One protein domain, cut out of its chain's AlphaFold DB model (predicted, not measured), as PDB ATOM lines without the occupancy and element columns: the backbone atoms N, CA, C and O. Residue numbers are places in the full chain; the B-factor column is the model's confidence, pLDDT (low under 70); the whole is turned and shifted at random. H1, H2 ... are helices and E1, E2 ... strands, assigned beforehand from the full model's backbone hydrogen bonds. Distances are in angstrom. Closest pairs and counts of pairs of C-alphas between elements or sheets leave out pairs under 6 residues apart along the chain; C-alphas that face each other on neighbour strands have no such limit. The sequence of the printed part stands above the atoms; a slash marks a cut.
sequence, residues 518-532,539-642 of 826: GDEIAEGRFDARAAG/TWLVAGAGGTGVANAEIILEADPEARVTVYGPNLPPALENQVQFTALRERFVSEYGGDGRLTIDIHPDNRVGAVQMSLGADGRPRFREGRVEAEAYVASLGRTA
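What this domain is: This is residues 518 to 532 and 539 to 642 of the 826 residues of an uncharacterized protein of Streptomyces populi (UniProt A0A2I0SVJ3). A four-stranded parallel sheet, E3 E2 E1 E7, stands in the middle, with H2 running along one face and a small three-stranded antiparallel sheet, E4 E5 E6, over the other face. The two sheets are only partly face to face, with E5 and E6 near the larger sheet and E4 reaching beyond it, while H3 packs near the edge strand E3 and the short H1 packs on H2. The printed part has 119 residues with three named helices and seven named strands, in the order H1 E1 H2 E2 H3 E3 E4 E5 E6 E7, and its class is mixed, helices and strands. It is compact, with a radius of gyration of the C-alphas of 13.8 A, and its C-alphas span 42 by 32 by 29 A.

Where its parts are: H1, residues 518 to 522, begins with C-alpha 518 at (255.949, 265.186, 460.181). After the cut, E1 is residues 539 to 543, 12.9 A from first to last C-alpha. H2, residues 547 to 559, is the longest helix, 18.4 A, and its C-alpha 547 is at (262.546, 265.567, 452.228). E2, residues 564 to 569, is the longest strand by residues, 16.7 A. H3 is residues 580 to 589, 14.3 A, and E3 is residues 599 to 603, 12.7 A. E4 is residues 613 to 616, E5 is residues 622 to 626, 13.9 A, and E6 is residues 629 to 631. E7, residues 633 to 636, ends with C-alpha 636 at (251.706, 263.333, 457.421).

How they stand to each other: In the larger sheet, with edge strands E3 and E7, the neighbours are parallel. N 602 and O 567 join E3 and E2 within hydrogen-bond range at 2.8 A, N 566 and O 540 join E2 and E1 at 2.8 A, and N 543 and O 635 join E1 and E7 at 2.8 A. H2 is on this sheet at a height over the sheet of 8.5 A, over E2 and E1, and runs along the strands, at 8 degrees to E1 on the local plane; the closest C-alphas of H2 and E2, those of Ala 553 and Val 565, are 6.2 A apart. H3 is on the same sheet, and the closest C-alphas of H3 and E3, those of Phe 589 and Leu 599, are 5.1 A apart. H2 and H3 with the sheet E3 E2 E1 E7 make two layers, that is, helices on one face of a sheet. E1, H2, E2 and E2, H3, E3 are strand-helix-strand units, two parallel neighbour strands with a helix between, each with a right-handed crossover. H2 and H3 are close but not clearly touching, with C-alphas 554 and 585 closest at 6.9 A, at a steep tilt of 46 degrees, the same way. H1 touches H2, with the C-alphas of Ile 521 and Asn 552 closest at 6.0 A, and only grazes the sheet with residues 518 to 521. E4 E5 E6 form a meander, each strand the antiparallel neighbour of the one before, in two hairpins; N 623 and O 615 are 2.8 A apart, and N 624 and O 631 are 2.8 A apart, both within hydrogen-bond range. The two sheets form a sandwich, two sheets face to face, their best planes 23 degrees apart; the closest C-alphas of E1 and E6, those of Thr 539 and Ala 631, are 4.9 A apart. In H1, H2 and H3 every O i to N i+4 pair is within hydrogen-bond range.

The domain as a whole: The two C-alphas farthest apart, those of Asn 578 and Gly 620, are 42.1 A apart. Residues 533 to 538 are not printed, and C-alphas 532 and 539 are 14.2 A apart across this cut, in the link from H1 to E1. Of the links that are printed whole, none is long. The mean pLDDT of the printed part is 88.6, and residues 529 to 532 are under 70.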
ATOM      1  N   GLY A 518     254.545 265.511 460.404       87.94
ATOM      2  CA  GLY A 518     255.949 265.186 460.181       87.94
ATOM      3  C   GLY A 518     256.932 265.979 461.042       87.94
ATOM      4  O   GLY A 518     257.934 265.416 461.469       87.94
ATOM      5  N   ASP A 519     256.631 267.242 461.349       84.75
ATOM      6  CA  ASP A 519     257.468 268.064 462.231       84.75
ATOM      7  C   ASP A 519     257.546 267.484 463.661       84.75
ATOM      8  O   ASP A 519     258.574 267.608 464.314       84.75
ATOM      9  N   GLU A 520     256.513 266.773 464.138       86.31
ATOM     10  CA  GLU A 520     256.524 266.125 465.462       86.31
ATOM     11  C   GLU A 520     257.539 264.974 465.525       86.31
ATOM     12  O   GLU A 520     258.167 264.764 466.562       86.31
ATOM     13  N   ILE A 521     257.730 264.250 464.416       86.75
ATOM     14  CA  ILE A 521     258.730 263.180 464.318       86.75
ATOM     15  C   ILE A 521     260.140 263.778 464.314       86.75
ATOM     16  O   ILE A 521     260.989 263.347 465.097       86.75
ATOM     17  N   ALA A 522     260.368 264.802 463.487       80.81
ATOM     18  CA  ALA A 522     261.640 265.516 463.420       80.81
ATOM     19  C   ALA A 522     262.025 266.113 464.786       80.81
ATOM     20  O   ALA A 522     263.127 265.914 465.283       80.81
ATOM     21  N   GLU A 523     261.086 266.755 465.477       77.12
ATOM     22  CA  GLU A 523     261.326 267.359 466.793       77.12
ATOM     23  C   GLU A 523     261.467 266.337 467.938       77.12
ATOM     24  O   GLU A 523     261.600 266.724 469.099       77.12
ATOM     25  N   GLY A 524     261.425 265.032 467.648       78.06
ATOM     26  CA  GLY A 524     261.511 263.981 468.662       78.06
ATOM     27  C   GLY A 524     260.303 263.947 469.602       78.06
ATOM     28  O   GLY A 524     260.372 263.355 470.677       78.06
ATOM     29  N   ARG A 525     259.175 264.557 469.211       82.38
ATOM     30  CA  ARG A 525     257.904 264.562 469.954       82.38
ATOM     31  C   ARG A 525     257.071 263.313 469.646       82.38
ATOM     32  O   ARG A 525     255.851 263.380 469.499       82.38
ATOM     33  N   PHE A 526     257.737 262.168 469.546       84.12
ATOM     34  CA  PHE A 526     257.120 260.867 469.321       84.12
ATOM     35  C   PHE A 526     257.897 259.784 470.070       84.12
ATOM     36  O   PHE A 526     259.092 259.929 470.324       84.12
ATOM     37  N   ASP A 527     257.223 258.690 470.410       78.06
ATOM     38  CA  ASP A 527     257.859 257.538 471.038       78.06
ATOM     39  C   ASP A 527     257.682 256.302 470.152       78.06
ATOM     40  O   ASP A 527     256.617 255.682 470.122       78.06
ATOM     41  N   ALA A 528     258.741 255.946 469.419       70.56
ATOM     42  CA  ALA A 528     258.774 254.728 468.613       70.56
ATOM     43  C   ALA A 528     258.741 253.451 469.472       70.56
ATOM     44  O   ALA A 528     258.371 252.399 468.964       70.56
ATOM     45  N   ARG A 529     259.147 253.540 470.753       65.25
ATOM     46  CA  ARG A 529     259.415 252.431 471.686       65.25
ATOM     47  C   ARG A 529     258.475 252.349 472.887       65.25
ATOM     48  O   ARG A 529     258.542 251.352 473.599       65.25
ATOM     49  N   ALA A 530     257.522 253.264 473.073       54.97
ATOM     50  CA  ALA A 530     256.325 253.029 473.905       54.97
ATOM     51  C   ALA A 530     255.622 251.706 473.511       54.97
ATOM     52  O   ALA A 530     254.903 251.088 474.290       54.97
ATOM     53  N   ALA A 531     255.942 251.249 472.303       41.41
ATOM     54  CA  ALA A 531     255.888 249.925 471.713       41.41
ATOM     55  C   ALA A 531     256.568 248.725 472.418       41.41
ATOM     56  O   ALA A 531     256.387 247.590 471.990       41.41
ATOM     57  N   GLY A 532     257.347 248.906 473.478       42.19
ATOM     58  CA  GLY A 532     257.812 247.794 474.316       42.19
ATOM     59  C   GLY A 532     256.706 247.255 475.230       42.19
ATOM     60  O   GLY A 532     256.792 246.128 475.714       42.19
ATOM     61  N   THR A 539     254.224 248.768 462.013       93.50
ATOM     62  CA  THR A 539     254.104 249.271 460.640       93.50
ATOM     63  C   THR A 539     253.722 250.741 460.636       93.50
ATOM     64  O   THR A 539     252.784 251.158 461.318       93.50
ATOM     65  N   TRP A 540     254.442 251.519 459.839       95.69
ATOM     66  CA  TRP A 540     254.302 252.964 459.743       95.69
ATOM     67  C   TRP A 540     254.055 253.370 458.296       95.69
ATOM     68  O   TRP A 540     254.755 252.930 457.382       95.69
ATOM     69  N   LEU A 541     253.074 254.239 458.099       96.75
ATOM     70  CA  LEU A 541     252.782 254.864 456.819       96.75
ATOM     71  C   LEU A 541     253.193 256.331 456.875       96.75
ATOM     72  O   LEU A 541     252.583 257.123 457.590       96.75
ATOM     73  N   VAL A 542     254.211 256.694 456.100       96.50
ATOM     74  CA  VAL A 542     254.602 258.086 455.885       96.50
ATOM     75  C   VAL A 542     253.935 258.570 454.604       96.50
ATOM     76  O   VAL A 542     254.331 258.214 453.493       96.50
ATOM     77  N   ALA A 543     252.884 259.366 454.762       94.56
ATOM     78  CA  ALA A 543     252.142 259.954 453.666       94.56
ATOM     79  C   ALA A 543     252.852 261.224 453.182       94.56
ATOM     80  O   ALA A 543     252.829 262.265 453.836       94.56
ATOM     81  N   GLY A 544     253.458 261.131 452.002       92.06
ATOM     82  CA  GLY A 544     254.257 262.168 451.365       92.06
ATOM     83  C   GLY A 544     255.733 261.786 451.273       92.06
ATOM     84  O   GLY A 544     256.384 261.465 452.260       92.06
ATOM     85  N   ALA A 545     256.268 261.846 450.053       90.31
ATOM     86  CA  ALA A 545     257.619 261.397 449.720       90.31
ATOM     87  C   ALA A 545     258.625 262.555 449.572       90.31
ATOM     88  O   ALA A 545     259.566 262.480 448.786       90.31
ATOM     89  N   GLY A 546     258.382 263.670 450.271       87.88
ATOM     90  CA  GLY A 546     259.294 264.814 450.307       87.88
ATOM     91  C   GLY A 546     260.506 264.584 451.217       87.88
ATOM     92  O   GLY A 546     260.604 263.548 451.869       87.88
ATOM     93  N   GLY A 547     261.387 265.589 451.317       85.50
ATOM     94  CA  GLY A 547     262.546 265.567 452.228       85.50
ATOM     95  C   GLY A 547     262.173 265.211 453.668       85.50
ATOM     96  O   GLY A 547     262.727 264.279 454.235       85.50
ATOM     97  N   THR A 548     261.149 265.872 454.214       86.62
ATOM     98  CA  THR A 548     260.616 265.583 455.554       86.62
ATOM     99  C   THR A 548     260.087 264.152 455.682       86.62
ATOM    100  O   THR A 548     260.307 263.517 456.704       86.62
ATOM    101  N   GLY A 549     259.446 263.605 454.645       90.75
ATOM    102  CA  GLY A 549     258.937 262.230 454.671       90.75
ATOM    103  C   GLY A 549     260.054 261.183 454.710       90.75
ATOM    104  O   GLY A 549     259.988 260.234 455.488       90.75
ATOM    105  N   VAL A 550     261.111 261.379 453.916       90.94
ATOM    106  CA  VAL A 550     262.297 260.506 453.932       90.94
ATOM    107  C   VAL A 550     263.039 260.599 455.263       90.94
ATOM    108  O   VAL A 550     263.377 259.559 455.825       90.94
ATOM    109  N   ALA A 551     263.228 261.808 455.797       89.50
ATOM    110  CA  ALA A 551     263.836 261.996 457.110       89.50
ATOM    111  C   ALA A 551     263.017 261.288 458.201       89.50
ATOM    112  O   ALA A 551     263.549 260.463 458.929       89.50
ATOM    113  N   ASN A 552     261.699 261.491 458.244       91.38
ATOM    114  CA  ASN A 552     260.825 260.822 459.212       91.38
ATOM    115  C   ASN A 552     260.883 259.295 459.121       91.38
ATOM    116  O   ASN A 552     260.849 258.620 460.148       91.38
ATOM    117  N   ALA A 553     261.005 258.745 457.911       93.31
ATOM    118  CA  ALA A 553     261.197 257.314 457.735       93.31
ATOM    119  C   ALA A 553     262.517 256.829 458.354       93.31
ATOM    120  O   ALA A 553     262.506 255.821 459.057       93.31
ATOM    121  N   GLU A 554     263.627 257.544 458.143       91.81
ATOM    122  CA  GLU A 554     264.912 257.231 458.785       91.81
ATOM    123  C   GLU A 554     264.796 257.267 460.311       91.81
ATOM    124  O   GLU A 554     265.157 256.303 460.982       91.81
ATOM    125  N   ILE A 555     264.225 258.345 460.849       90.19
ATOM    126  CA  ILE A 555     264.063 258.577 462.286       90.19
ATOM    127  C   ILE A 555     263.314 257.418 462.956       90.19
ATOM    128  O   ILE A 555     263.744 256.913 463.994       90.19
ATOM    129  N   ILE A 556     262.218 256.964 462.347       90.94
ATOM    130  CA  ILE A 556     261.428 255.833 462.846       90.94
ATOM    131  C   ILE A 556     262.237 254.527 462.788       90.94
ATOM    132  O   ILE A 556     262.250 253.775 463.762       90.94
ATOM    133  N   LEU A 557     262.930 254.262 461.673       91.81
ATOM    134  CA  LEU A 557     263.715 253.034 461.461       91.81
ATOM    135  C   LEU A 557     264.933 252.917 462.388       91.81
ATOM    136  O   LEU A 557     265.337 251.801 462.731       91.81
ATOM    137  N   GLU A 558     265.526 254.051 462.763       88.62
ATOM    138  CA  GLU A 558     266.636 254.133 463.718       88.62
ATOM    139  C   GLU A 558     266.152 254.030 465.165       88.62
ATOM    140  O   GLU A 558     266.814 253.423 466.011       88.62
ATOM    141  N   ALA A 559     264.983 254.601 465.461       87.06
ATOM    142  CA  ALA A 559     264.404 254.539 466.793       87.06
ATOM    143  C   ALA A 559     263.952 253.113 467.154       87.06
ATOM    144  O   ALA A 559     264.178 252.683 468.288       87.06
ATOM    145  N   ASP A 560     263.383 252.350 466.214       87.88
ATOM    146  CA  ASP A 560     262.898 250.982 466.445       87.88
ATOM    147  C   ASP A 560     263.456 249.962 465.419       87.88
ATOM    148  O   ASP A 560     263.131 250.029 464.229       87.88
ATOM    149  N   PRO A 561     264.260 248.965 465.856       88.00
ATOM    150  CA  PRO A 561     264.789 247.926 464.971       88.00
ATOM    151  C   PRO A 561     263.710 247.013 464.360       88.00
ATOM    152  O   PRO A 561     263.970 246.390 463.330       88.00
ATOM    153  N   GLU A 562     262.511 246.924 464.946       88.69
ATOM    154  CA  GLU A 562     261.405 246.121 464.407       88.69
ATOM    155  C   GLU A 562     260.481 246.902 463.461       88.69
ATOM    156  O   GLU A 562     259.678 246.286 462.748       88.69
ATOM    157  N   ALA A 563     260.590 248.233 463.419       91.94
ATOM    158  CA  ALA A 563     259.705 249.067 462.619       91.94
ATOM    159  C   ALA A 563     259.864 248.798 461.118       91.94
ATOM    160  O   ALA A 563     260.968 248.679 460.584       91.94
ATOM    161  N   ARG A 564     258.731 248.756 460.417       95.75
ATOM    162  CA  ARG A 564     258.647 248.758 458.956       95.75
ATOM    163  C   ARG A 564     257.945 250.022 458.500       95.75
ATOM    164  O   ARG A 564     256.832 250.303 458.943       95.75
ATOM    165  N   VAL A 565     258.564 250.759 457.591       97.12
ATOM    166  CA  VAL A 565     258.063 252.043 457.107       97.12
ATOM    167  C   VAL A 565     257.735 251.949 455.623       97.12
ATOM    168  O   VAL A 565     258.534 251.462 454.825       97.12
ATOM    169  N   THR A 566     256.562 252.447 455.236       97.88
ATOM    170  CA  THR A 566     256.218 252.699 453.835       97.88
ATOM    171  C   THR A 566     256.102 254.196 453.598       97.88
ATOM    172  O   THR A 566     255.245 254.850 454.189       97.88
ATOM    173  N   VAL A 567     256.941 254.735 452.715       97.25
ATOM    174  CA  VAL A 567     256.824 256.105 452.205       97.25
ATOM    175  C   VAL A 567     255.917 256.076 450.981       97.25
ATOM    176  O   VAL A 567     256.219 255.400 449.999       97.25
ATOM    177  N   TYR A 568     254.804 256.802 451.041       96.00
ATOM    178  CA  TYR A 568     253.753 256.789 450.026       96.00
ATOM    179  C   TYR A 568     253.601 258.164 449.378       96.00
ATOM    180  O   TYR A 568     253.435 259.168 450.071       96.00
ATOM    181  N   GLY A 569     253.607 258.249 448.048       93.88
ATOM    182  CA  GLY A 569     253.348 259.528 447.388       93.88
ATOM    183  C   GLY A 569     253.400 259.508 445.864       93.88
ATOM    184  O   GLY A 569     253.738 258.494 445.259       93.88
ATOM    185  N   PRO A 570     253.075 260.643 445.220       90.75
ATOM    186  CA  PRO A 570     252.945 260.694 443.771       90.75
ATOM    187  C   PRO A 570     254.283 260.713 443.025       90.75
ATOM    188  O   PRO A 570     254.365 260.271 441.881       90.75
ATOM    189  N   ASN A 571     255.323 261.257 443.657       89.56
ATOM    190  CA  ASN A 571     256.649 261.438 443.083       89.56
ATOM    191  C   ASN A 571     257.685 261.693 444.191       89.56
ATOM    192  O   ASN A 571     257.337 262.215 445.251       89.56
ATOM    193  N   LEU A 572     258.954 261.406 443.901       87.69
ATOM    194  CA  LEU A 572     260.097 261.866 444.695       87.69
ATOM    195  C   LEU A 572     260.580 263.228 444.162       87.69
ATOM    196  O   LEU A 572     260.631 263.424 442.943       87.69
ATOM    197  N   PRO A 573     260.909 264.201 445.029       84.81
ATOM    198  CA  PRO A 573     261.640 265.393 444.615       84.81
ATOM    199  C   PRO A 573     263.010 265.048 444.002       84.81
ATOM    200  O   PRO A 573     263.764 264.301 444.623       84.81
ATOM    201  N   PRO A 574     263.402 265.651 442.861       83.06
ATOM    202  CA  PRO A 574     264.689 265.361 442.212       83.06
ATOM    203  C   PRO A 574     265.932 265.608 443.080       83.06
ATOM    204  O   PRO A 574     266.981 265.017 442.850       83.06
ATOM    205  N   ALA A 575     265.844 266.499 444.074       84.19
ATOM    206  CA  ALA A 575     266.957 266.764 444.986       84.19
ATOM    207  C   ALA A 575     267.252 265.574 445.915       84.19
ATOM    208  O   ALA A 575     268.408 265.371 446.265       84.19
ATOM    209  N   LEU A 576     266.245 264.760 446.269       86.81
ATOM    210  CA  LEU A 576     266.437 263.599 447.149       86.81
ATOM    211  C   LEU A 576     267.383 262.568 446.541       86.81
ATOM    212  O   LEU A 576     268.224 262.023 447.241       86.81
ATOM    213  N   GLU A 577     267.287 262.326 445.233       87.00
ATOM    214  CA  GLU A 577     268.166 261.382 444.523       87.00
ATOM    215  C   GLU A 577     269.639 261.802 444.552       87.00
ATOM    216  O   GLU A 577     270.522 260.997 444.281       87.00
ATOM    217  N   ASN A 578     269.895 263.062 444.898       90.56
ATOM    218  CA  ASN A 578     271.215 263.658 444.977       90.56
ATOM    219  C   ASN A 578     271.700 263.827 446.426       90.56
ATOM    220  O   ASN A 578     272.777 264.377 446.631       90.56
ATOM    221  N   GLN A 579     270.941 263.386 447.432       90.00
ATOM    222  CA  GLN A 579     271.293 263.528 448.847       90.00
ATOM    223  C   GLN A 579     271.985 262.280 449.392       90.00
ATOM    224  O   GLN A 579     271.523 261.158 449.183       90.00
ATOM    225  N   VAL A 580     273.041 262.487 450.186       90.00
ATOM    226  CA  VAL A 580     273.767 261.401 450.867       90.00
ATOM    227  C   VAL A 580     272.860 260.595 451.796       90.00
ATOM    228  O   VAL A 580     272.963 259.370 451.834       90.00
ATOM    229  N   GLN A 581     271.917 261.251 452.481       90.06
ATOM    230  CA  GLN A 581     270.955 260.572 453.349       90.06
ATOM    231  C   GLN A 581     270.119 259.542 452.584       90.06
ATOM    232  O   GLN A 581     270.011 258.395 453.012       90.06
ATOM    233  N   PHE A 582     269.510 259.937 451.466       90.69
ATOM    234  CA  PHE A 582     268.565 259.074 450.764       90.69
ATOM    235  C   PHE A 582     269.255 257.855 450.141       90.69
ATOM    236  O   PHE A 582     268.703 256.753 450.183       90.69
ATOM    237  N   THR A 583     270.472 258.035 449.619       89.25
ATOM    238  CA  THR A 583     271.310 256.933 449.130       89.25
ATOM    239  C   THR A 583     271.617 255.941 450.253       89.25
ATOM    240  O   THR A 583     271.279 254.763 450.125       89.25
ATOM    241  N   ALA A 584     272.138 256.418 451.391       89.38
ATOM    242  CA  ALA A 584     272.461 255.564 452.538       89.38
ATOM    243  C   ALA A 584     271.226 254.832 453.095       89.38
ATOM    244  O   ALA A 584     271.279 253.645 453.423       89.38
ATOM    245  N   LEU A 585     270.084 255.523 453.159       91.38
ATOM    246  CA  LEU A 585     268.820 254.956 453.621       91.38
ATOM    247  C   LEU A 585     268.358 253.789 452.736       91.38
ATOM    248  O   LEU A 585     267.911 252.755 453.238       91.38
ATOM    249  N   ARG A 586     268.473 253.945 451.411       93.25
ATOM    250  CA  ARG A 586     268.096 252.910 450.443       93.25
ATOM    251  C   ARG A 586     268.988 251.685 450.551       93.25
ATOM    252  O   ARG A 586     268.460 250.581 450.650       93.25
ATOM    253  N   GLU A 587     270.300 251.884 450.575       92.44
ATOM    254  CA  GLU A 587     271.282 250.801 450.702       92.44
ATOM    255  C   GLU A 587     271.082 249.995 451.989       92.44
ATOM    256  O   GLU A 587     271.225 248.774 451.987       92.44
ATOM    257  N   ARG A 588     270.684 250.656 453.082       93.19
ATOM    258  CA  ARG A 588     270.493 249.995 454.375       93.19
ATOM    259  C   ARG A 588     269.139 249.294 454.519       93.19
ATOM    260  O   ARG A 588     269.093 248.194 455.066       93.19
ATOM    261  N   PHE A 589     268.043 249.892 454.042       96.06
ATOM    262  CA  PHE A 589     266.688 249.430 454.393       96.06
ATOM    263  C   PHE A 589     265.802 248.998 453.220       96.06
ATOM    264  O   PHE A 589     264.782 248.345 453.448       96.06
ATOM    265  N   VAL A 590     266.145 249.316 451.968       96.62
ATOM    266  CA  VAL A 590     265.319 248.959 450.801       96.62
ATOM    267  C   VAL A 590     265.878 247.707 450.127       96.62
ATOM    268  O   VAL A 590     267.006 247.701 449.643       96.62
ATOM    269  N   SER A 591     265.067 246.648 450.024       95.50
ATOM    270  CA  SER A 591     265.522 245.346 449.504       95.50
ATOM    271  C   SER A 591     266.069 245.383 448.074       95.50
ATOM    272  O   SER A 591     266.960 244.604 447.747       95.50
ATOM    273  N   GLU A 592     265.566 246.276 447.215       94.50
ATOM    274  CA  GLU A 592     266.071 246.444 445.841       94.50
ATOM    275  C   GLU A 592     267.548 246.869 445.804       94.50
ATOM    276  O   GLU A 592     268.273 246.492 444.886       94.50
ATOM    277  N   TYR A 593     268.002 247.588 446.833       92.25
ATOM    278  CA  TYR A 593     269.363 248.106 446.962       92.25
ATOM    279  C   TYR A 593     270.240 247.260 447.895       92.25
ATOM    280  O   TYR A 593     271.332 247.681 448.254       92.25
ATOM    281  N   GLY A 594     269.782 246.060 448.275       93.00
ATOM    282  CA  GLY A 594     270.507 245.162 449.181       93.00
ATOM    283  C   GLY A 594     270.210 245.366 450.669       93.00
ATOM    284  O   GLY A 594     270.791 244.659 451.492       93.00
ATOM    285  N   GLY A 595     269.287 246.269 451.010       94.19
ATOM    286  CA  GLY A 595     268.879 246.533 452.386       94.19
ATOM    287  C   GLY A 595     267.974 245.456 452.998       94.19
ATOM    288  O   GLY A 595     267.475 244.553 452.319       94.19
ATOM    289  N   ASP A 596     267.707 245.586 454.298       95.31
ATOM    290  CA  ASP A 596     266.958 244.601 455.103       95.31
ATOM    291  C   ASP A 596     265.442 244.506 454.792       95.31
ATOM    292  O   ASP A 596     264.752 243.605 455.278       95.31
ATOM    293  N   GLY A 597     264.912 245.403 453.956       95.88
ATOM    294  CA  GLY A 597     263.507 245.431 453.545       95.88
ATOM    295  C   GLY A 597     262.553 246.060 454.556       95.88
ATOM    296  O   GLY A 597     261.338 245.877 454.434       95.88
ATOM    297  N   ARG A 598     263.061 246.779 455.562       96.38
ATOM    298  CA  ARG A 598     262.222 247.540 456.495       96.38
ATOM    299  C   ARG A 598     261.679 248.835 455.898       96.38
ATOM    300  O   ARG A 598     260.680 249.335 456.405       96.38
ATOM    301  N   LEU A 599     262.253 249.337 454.805       97.38
ATOM    302  CA  LEU A 599     261.743 250.501 454.080       97.38
ATOM    303  C   LEU A 599     261.147 250.102 452.726       97.38
ATOM    304  O   LEU A 599     261.800 249.463 451.901       97.38
ATOM    305  N   THR A 600     259.916 250.543 452.474       96.94
ATOM    306  CA  THR A 600     259.260 250.485 451.159       96.94
ATOM    307  C   THR A 600     258.987 251.897 450.648       96.94
ATOM    308  O   THR A 600     258.493 252.745 451.388       96.94
ATOM    309  N   ILE A 601     259.287 252.152 449.375       94.75
ATOM    310  CA  ILE A 601     259.050 253.436 448.702       94.75
ATOM    311  C   ILE A 601     257.979 253.203 447.623       94.75
ATOM    312  O   ILE A 601     258.281 252.689 446.548       94.75
ATOM    313  N   ASP A 602     256.714 253.522 447.922       94.88
ATOM    314  CA  ASP A 602     255.562 253.311 447.028       94.88
ATOM    315  C   ASP A 602     255.209 254.610 446.290       94.88
ATOM    316  O   ASP A 602     254.381 255.420 446.730       94.88
ATOM    317  N   ILE A 603     255.882 254.820 445.157       93.38
ATOM    318  CA  ILE A 603     255.788 256.044 444.358       93.38
ATOM    319  C   ILE A 603     255.057 255.765 443.052       93.38
ATOM    320  O   ILE A 603     255.524 254.987 442.223       93.38
ATOM    321  N   HIS A 604     253.918 256.424 442.855       91.75
ATOM    322  CA  HIS A 604     253.119 256.290 441.640       91.75
ATOM    323  C   HIS A 604     252.310 257.568 441.389       91.75
ATOM    324  O   HIS A 604     251.726 258.061 442.342       91.75
ATOM    325  N   PRO A 605     252.160 258.093 440.157       88.56
ATOM    326  CA  PRO A 605     251.412 259.338 439.906       88.56
ATOM    327  C   PRO A 605     249.979 259.374 440.475       88.56
ATOM    328  O   PRO A 605     249.470 260.445 440.824       88.56
ATOM    329  N   ASP A 606     249.351 258.203 440.599       88.44
ATOM    330  CA  ASP A 606     248.009 258.032 441.174       88.44
ATOM    331  C   ASP A 606     247.993 257.928 442.708       88.44
ATOM    332  O   ASP A 606     246.922 258.010 443.307       88.44
ATOM    333  N   ASN A 607     249.156 257.814 443.358       90.50
ATOM    334  CA  ASN A 607     249.312 257.793 444.814       90.50
ATOM    335  C   ASN A 607     249.128 259.197 445.414       90.50
ATOM    336  O   ASN A 607     250.029 259.795 446.009       90.50
ATOM    337  N   ARG A 608     247.937 259.765 445.221       86.00
ATOM    338  CA  ARG A 608     247.536 261.041 445.808       86.00
ATOM    339  C   ARG A 608     247.016 260.808 447.216       86.00
ATOM    340  O   ARG A 608     246.014 260.129 447.401       86.00
ATOM    341  N   VAL A 609     247.676 261.435 448.183       86.75
ATOM    342  CA  VAL A 609     247.256 261.400 449.586       86.75
ATOM    343  C   VAL A 609     245.956 262.180 449.763       86.75
ATOM    344  O   VAL A 609     245.868 263.347 449.365       86.75
ATOM    345  N   GLY A 610     244.956 261.518 450.342       86.56
ATOM    346  CA  GLY A 610     243.661 262.101 450.676       86.56
ATOM    347  C   GLY A 610     243.583 262.593 452.123       86.56
ATOM    348  O   GLY A 610     244.591 262.821 452.784       86.56
ATOM    349  N   ALA A 611     242.356 262.769 452.619       88.50
ATOM    350  CA  ALA A 611     242.132 262.895 454.057       88.50
ATOM    351  C   ALA A 611     242.452 261.567 454.748       88.50
ATOM    352  O   ALA A 611     242.152 260.513 454.183       88.50
ATOM    353  N   VAL A 612     242.982 261.635 455.974       90.25
ATOM    354  CA  VAL A 612     243.358 260.445 456.750       90.25
ATOM    355  C   VAL A 612     242.204 259.435 456.798       90.25
ATOM    356  O   VAL A 612     241.067 259.776 457.145       90.25
ATOM    357  N   GLN A 613     242.493 258.191 456.413       91.94
ATOM    358  CA  GLN A 613     241.549 257.078 456.469       91.94
ATOM    359  C   GLN A 613     241.954 256.158 457.611       91.94
ATOM    360  O   GLN A 613     243.028 255.562 457.571       91.94
ATOM    361  N   MET A 614     241.092 256.055 458.620       93.38
ATOM    362  CA  MET A 614     241.297 255.208 459.788       93.38
ATOM    363  C   MET A 614     240.141 254.216 459.919       93.38
ATOM    364  O   MET A 614     238.973 254.597 459.818       93.38
ATOM    365  N   SER A 615     240.471 252.959 460.184       92.00
ATOM    366  CA  SER A 615     239.535 251.887 460.530       92.00
ATOM    367  C   SER A 615     240.048 251.100 461.734       92.00
ATOM    368  O   SER A 615     241.204 251.240 462.125       92.00
ATOM    369  N   LEU A 616     239.199 250.263 462.328       89.69
ATOM    370  CA  LEU A 616     239.635 249.274 463.313       89.69
ATOM    371  C   LEU A 616     239.912 247.949 462.597       89.69
ATOM    372  O   LEU A 616     239.095 247.497 461.795       89.69
ATOM    373  N   GLY A 617     241.071 247.355 462.867       83.81
ATOM    374  CA  GLY A 617     241.426 246.018 462.413       83.81
ATOM    375  C   GLY A 617     240.602 244.936 463.113       83.81
ATOM    376  O   GLY A 617     239.869 245.198 464.068       83.81
ATOM    377  N   ALA A 618     240.746 243.688 462.660       84.88
ATOM    378  CA  ALA A 618     240.080 242.532 463.274       84.88
ATOM    379  C   ALA A 618     240.498 242.299 464.742       84.88
ATOM    380  O   ALA A 618     239.763 241.687 465.508       84.88
ATOM    381  N   ASP A 619     241.665 242.814 465.128       82.31
ATOM    382  CA  ASP A 619     242.206 242.835 466.489       82.31
ATOM    383  C   ASP A 619     241.684 244.014 467.336       82.31
ATOM    384  O   ASP A 619     242.137 244.216 468.461       82.31
ATOM    385  N   GLY A 620     240.765 244.821 466.796       84.44
ATOM    386  CA  GLY A 620     240.229 246.017 467.445       84.44
ATOM    387  C   GLY A 620     241.202 247.198 467.496       84.44
ATOM    388  O   GLY A 620     240.886 248.208 468.121       84.44
ATOM    389  N   ARG A 621     242.377 247.106 466.859       85.12
ATOM    390  CA  ARG A 621     243.395 248.167 466.876       85.12
ATOM    391  C   ARG A 621     243.243 249.104 465.674       85.12
ATOM    392  O   ARG A 621     242.821 248.660 464.608       85.12
ATOM    393  N   PRO A 622     243.613 250.390 465.795       88.88
ATOM    394  CA  PRO A 622     243.539 251.323 464.677       88.88
ATOM    395  C   PRO A 622     244.460 250.900 463.524       88.88
ATOM    396  O   PRO A 622     245.565 250.384 463.731       88.88
ATOM    397  N   ARG A 623     243.981 251.124 462.302       93.31
ATOM    398  CA  ARG A 623     244.684 250.919 461.034       93.31
ATOM    399  C   ARG A 623     244.476 252.129 460.141       93.31
ATOM    400  O   ARG A 623     243.358 252.630 460.031       93.31
ATOM    401  N   PHE A 624     245.552 252.578 459.510       95.06
ATOM    402  CA  PHE A 624     245.574 253.736 458.625       95.06
ATOM    403  C   PHE A 624     245.876 253.304 457.206       95.06
ATOM    404  O   PHE A 624     246.770 252.486 456.997       95.06
ATOM    405  N   ARG A 625     245.151 253.864 456.237       93.56
ATOM    406  CA  ARG A 625     245.216 253.409 454.849       93.56
ATOM    407  C   ARG A 625     245.430 254.546 453.859       93.56
ATOM    408  O   ARG A 625     244.729 255.551 453.903       93.56
ATOM    409  N   GLU A 626     246.327 254.318 452.904       93.31
ATOM    410  CA  GLU A 626     246.447 255.102 451.670       93.31
ATOM    411  C   GLU A 626     246.551 254.138 450.483       93.31
ATOM    412  O   GLU A 626     247.448 253.293 450.407       93.31
ATOM    413  N   GLY A 627     245.588 254.209 449.563       88.44
ATOM    414  CA  GLY A 627     245.505 253.286 448.430       88.44
ATOM    415  C   GLY A 627     245.481 251.811 448.860       88.44
ATOM    416  O   GLY A 627     244.497 251.320 449.423       88.44
ATOM    417  N   ARG A 628     246.561 251.088 448.547       88.94
ATOM    418  CA  ARG A 628     246.752 249.663 448.881       88.94
ATOM    419  C   ARG A 628     247.588 249.426 450.142       88.94
ATOM    420  O   ARG A 628     247.757 248.275 450.526       88.94
ATOM    421  N   VAL A 629     248.140 250.482 450.731       92.69
ATOM    422  CA  VAL A 629     249.031 250.402 451.889       92.69
ATOM    423  C   VAL A 629     248.213 250.600 453.157       92.69
ATOM    424  O   VAL A 629     247.432 251.547 453.243       92.69
ATOM    425  N   GLU A 630     248.402 249.716 454.133       94.12
ATOM    426  CA  GLU A 630     247.801 249.798 455.463       94.12
ATOM    427  C   GLU A 630     248.899 249.707 456.533       94.12
ATOM    428  O   GLU A 630     249.846 248.932 456.377       94.12
ATOM    429  N   ALA A 631     248.787 250.506 457.596       94.81
ATOM    430  CA  ALA A 631     249.760 250.564 458.684       94.81
ATOM    431  C   ALA A 631     249.111 250.829 460.054       94.81
ATOM    432  O   ALA A 631     247.962 251.258 460.153       94.81
ATOM    433  N   GLU A 632     249.866 250.594 461.125       92.75
ATOM    434  CA  GLU A 632     249.450 250.786 462.522       92.75
ATOM    435  C   GLU A 632     249.683 252.208 463.053       92.75
ATOM    436  O   GLU A 632     249.131 252.571 464.096       92.75
ATOM    437  N   ALA A 633     250.499 253.000 462.354       93.38
ATOM    438  CA  ALA A 633     250.740 254.416 462.609       93.38
ATOM    439  C   ALA A 633     250.824 255.210 461.295       93.38
ATOM    440  O   ALA A 633     251.161 254.665 460.241       93.38
ATOM    441  N   TYR A 634     250.513 256.504 461.369       94.94
ATOM    442  CA  TYR A 634     250.423 257.419 460.236       94.94
ATOM    443  C   TYR A 634     251.206 258.704 460.504       94.94
ATOM    444  O   TYR A 634     251.015 259.360 461.531       94.94
ATOM    445  N   VAL A 635     252.036 259.098 459.542       94.69
ATOM    446  CA  VAL A 635     252.794 260.350 459.560       94.69
ATOM    447  C   VAL A 635     252.446 261.171 458.325       94.69
ATOM    448  O   VAL A 635     252.616 260.704 457.201       94.69
ATOM    449  N   ALA A 636     251.982 262.404 458.513       93.50
ATOM    450  CA  ALA A 636     251.706 263.333 457.421       93.50
ATOM    451  C   ALA A 636     252.949 264.179 457.095       93.50
ATOM    452  O   ALA A 636     253.427 264.938 457.932       93.50
ATOM    453  N   SER A 637     253.485 264.069 455.881       91.12
ATOM    454  CA  SER A 637     254.644 264.836 455.381       91.12
ATOM    455  C   SER A 637     254.360 265.354 453.966       91.12
ATOM    456  O   SER A 637     254.997 264.973 452.981       91.12
ATOM    457  N   LEU A 638     253.307 266.163 453.851       86.50
ATOM    458  CA  LEU A 638     252.616 266.470 452.596       86.50
ATOM    459  C   LEU A 638     253.059 267.775 451.931       86.50
ATOM    460  O   LEU A 638     252.494 268.144 450.895       86.50
ATOM    461  N   GLY A 639     254.059 268.443 452.499       82.88
ATOM    462  CA  GLY A 639     254.428 269.812 452.182       82.88
ATOM    463  C   GLY A 639     253.767 270.785 453.153       82.88
ATOM    464  O   GLY A 639     252.984 270.402 454.018       82.88
ATOM    465  N   ARG A 640     254.066 272.070 452.992       82.00
ATOM    466  CA  ARG A 640     253.774 273.094 454.002       82.00
ATOM    467  C   ARG A 640     252.734 274.084 453.502       82.00
ATOM    468  O   ARG A 640     252.689 274.391 452.306       82.00
ATOM    469  N   THR A 641     251.901 274.580 454.414       74.31
ATOM    470  CA  THR A 641     251.156 275.816 454.158       74.31
ATOM    471  C   THR A 641     252.141 276.988 454.129       74.31
ATOM    472  O   THR A 641     253.282 276.877 454.581       74.31
ATOM    473  N   ALA A 642     251.722 278.122 453.571       78.56
ATOM    474  CA  ALA A 642     252.491 279.361 453.635       78.56
ATOM    475  C   ALA A 642     251.680 280.421 454.396       78.56
ATOM    476  O   ALA A 642     251.183 281.356 453.766       78.56
TER     477      ALA A 642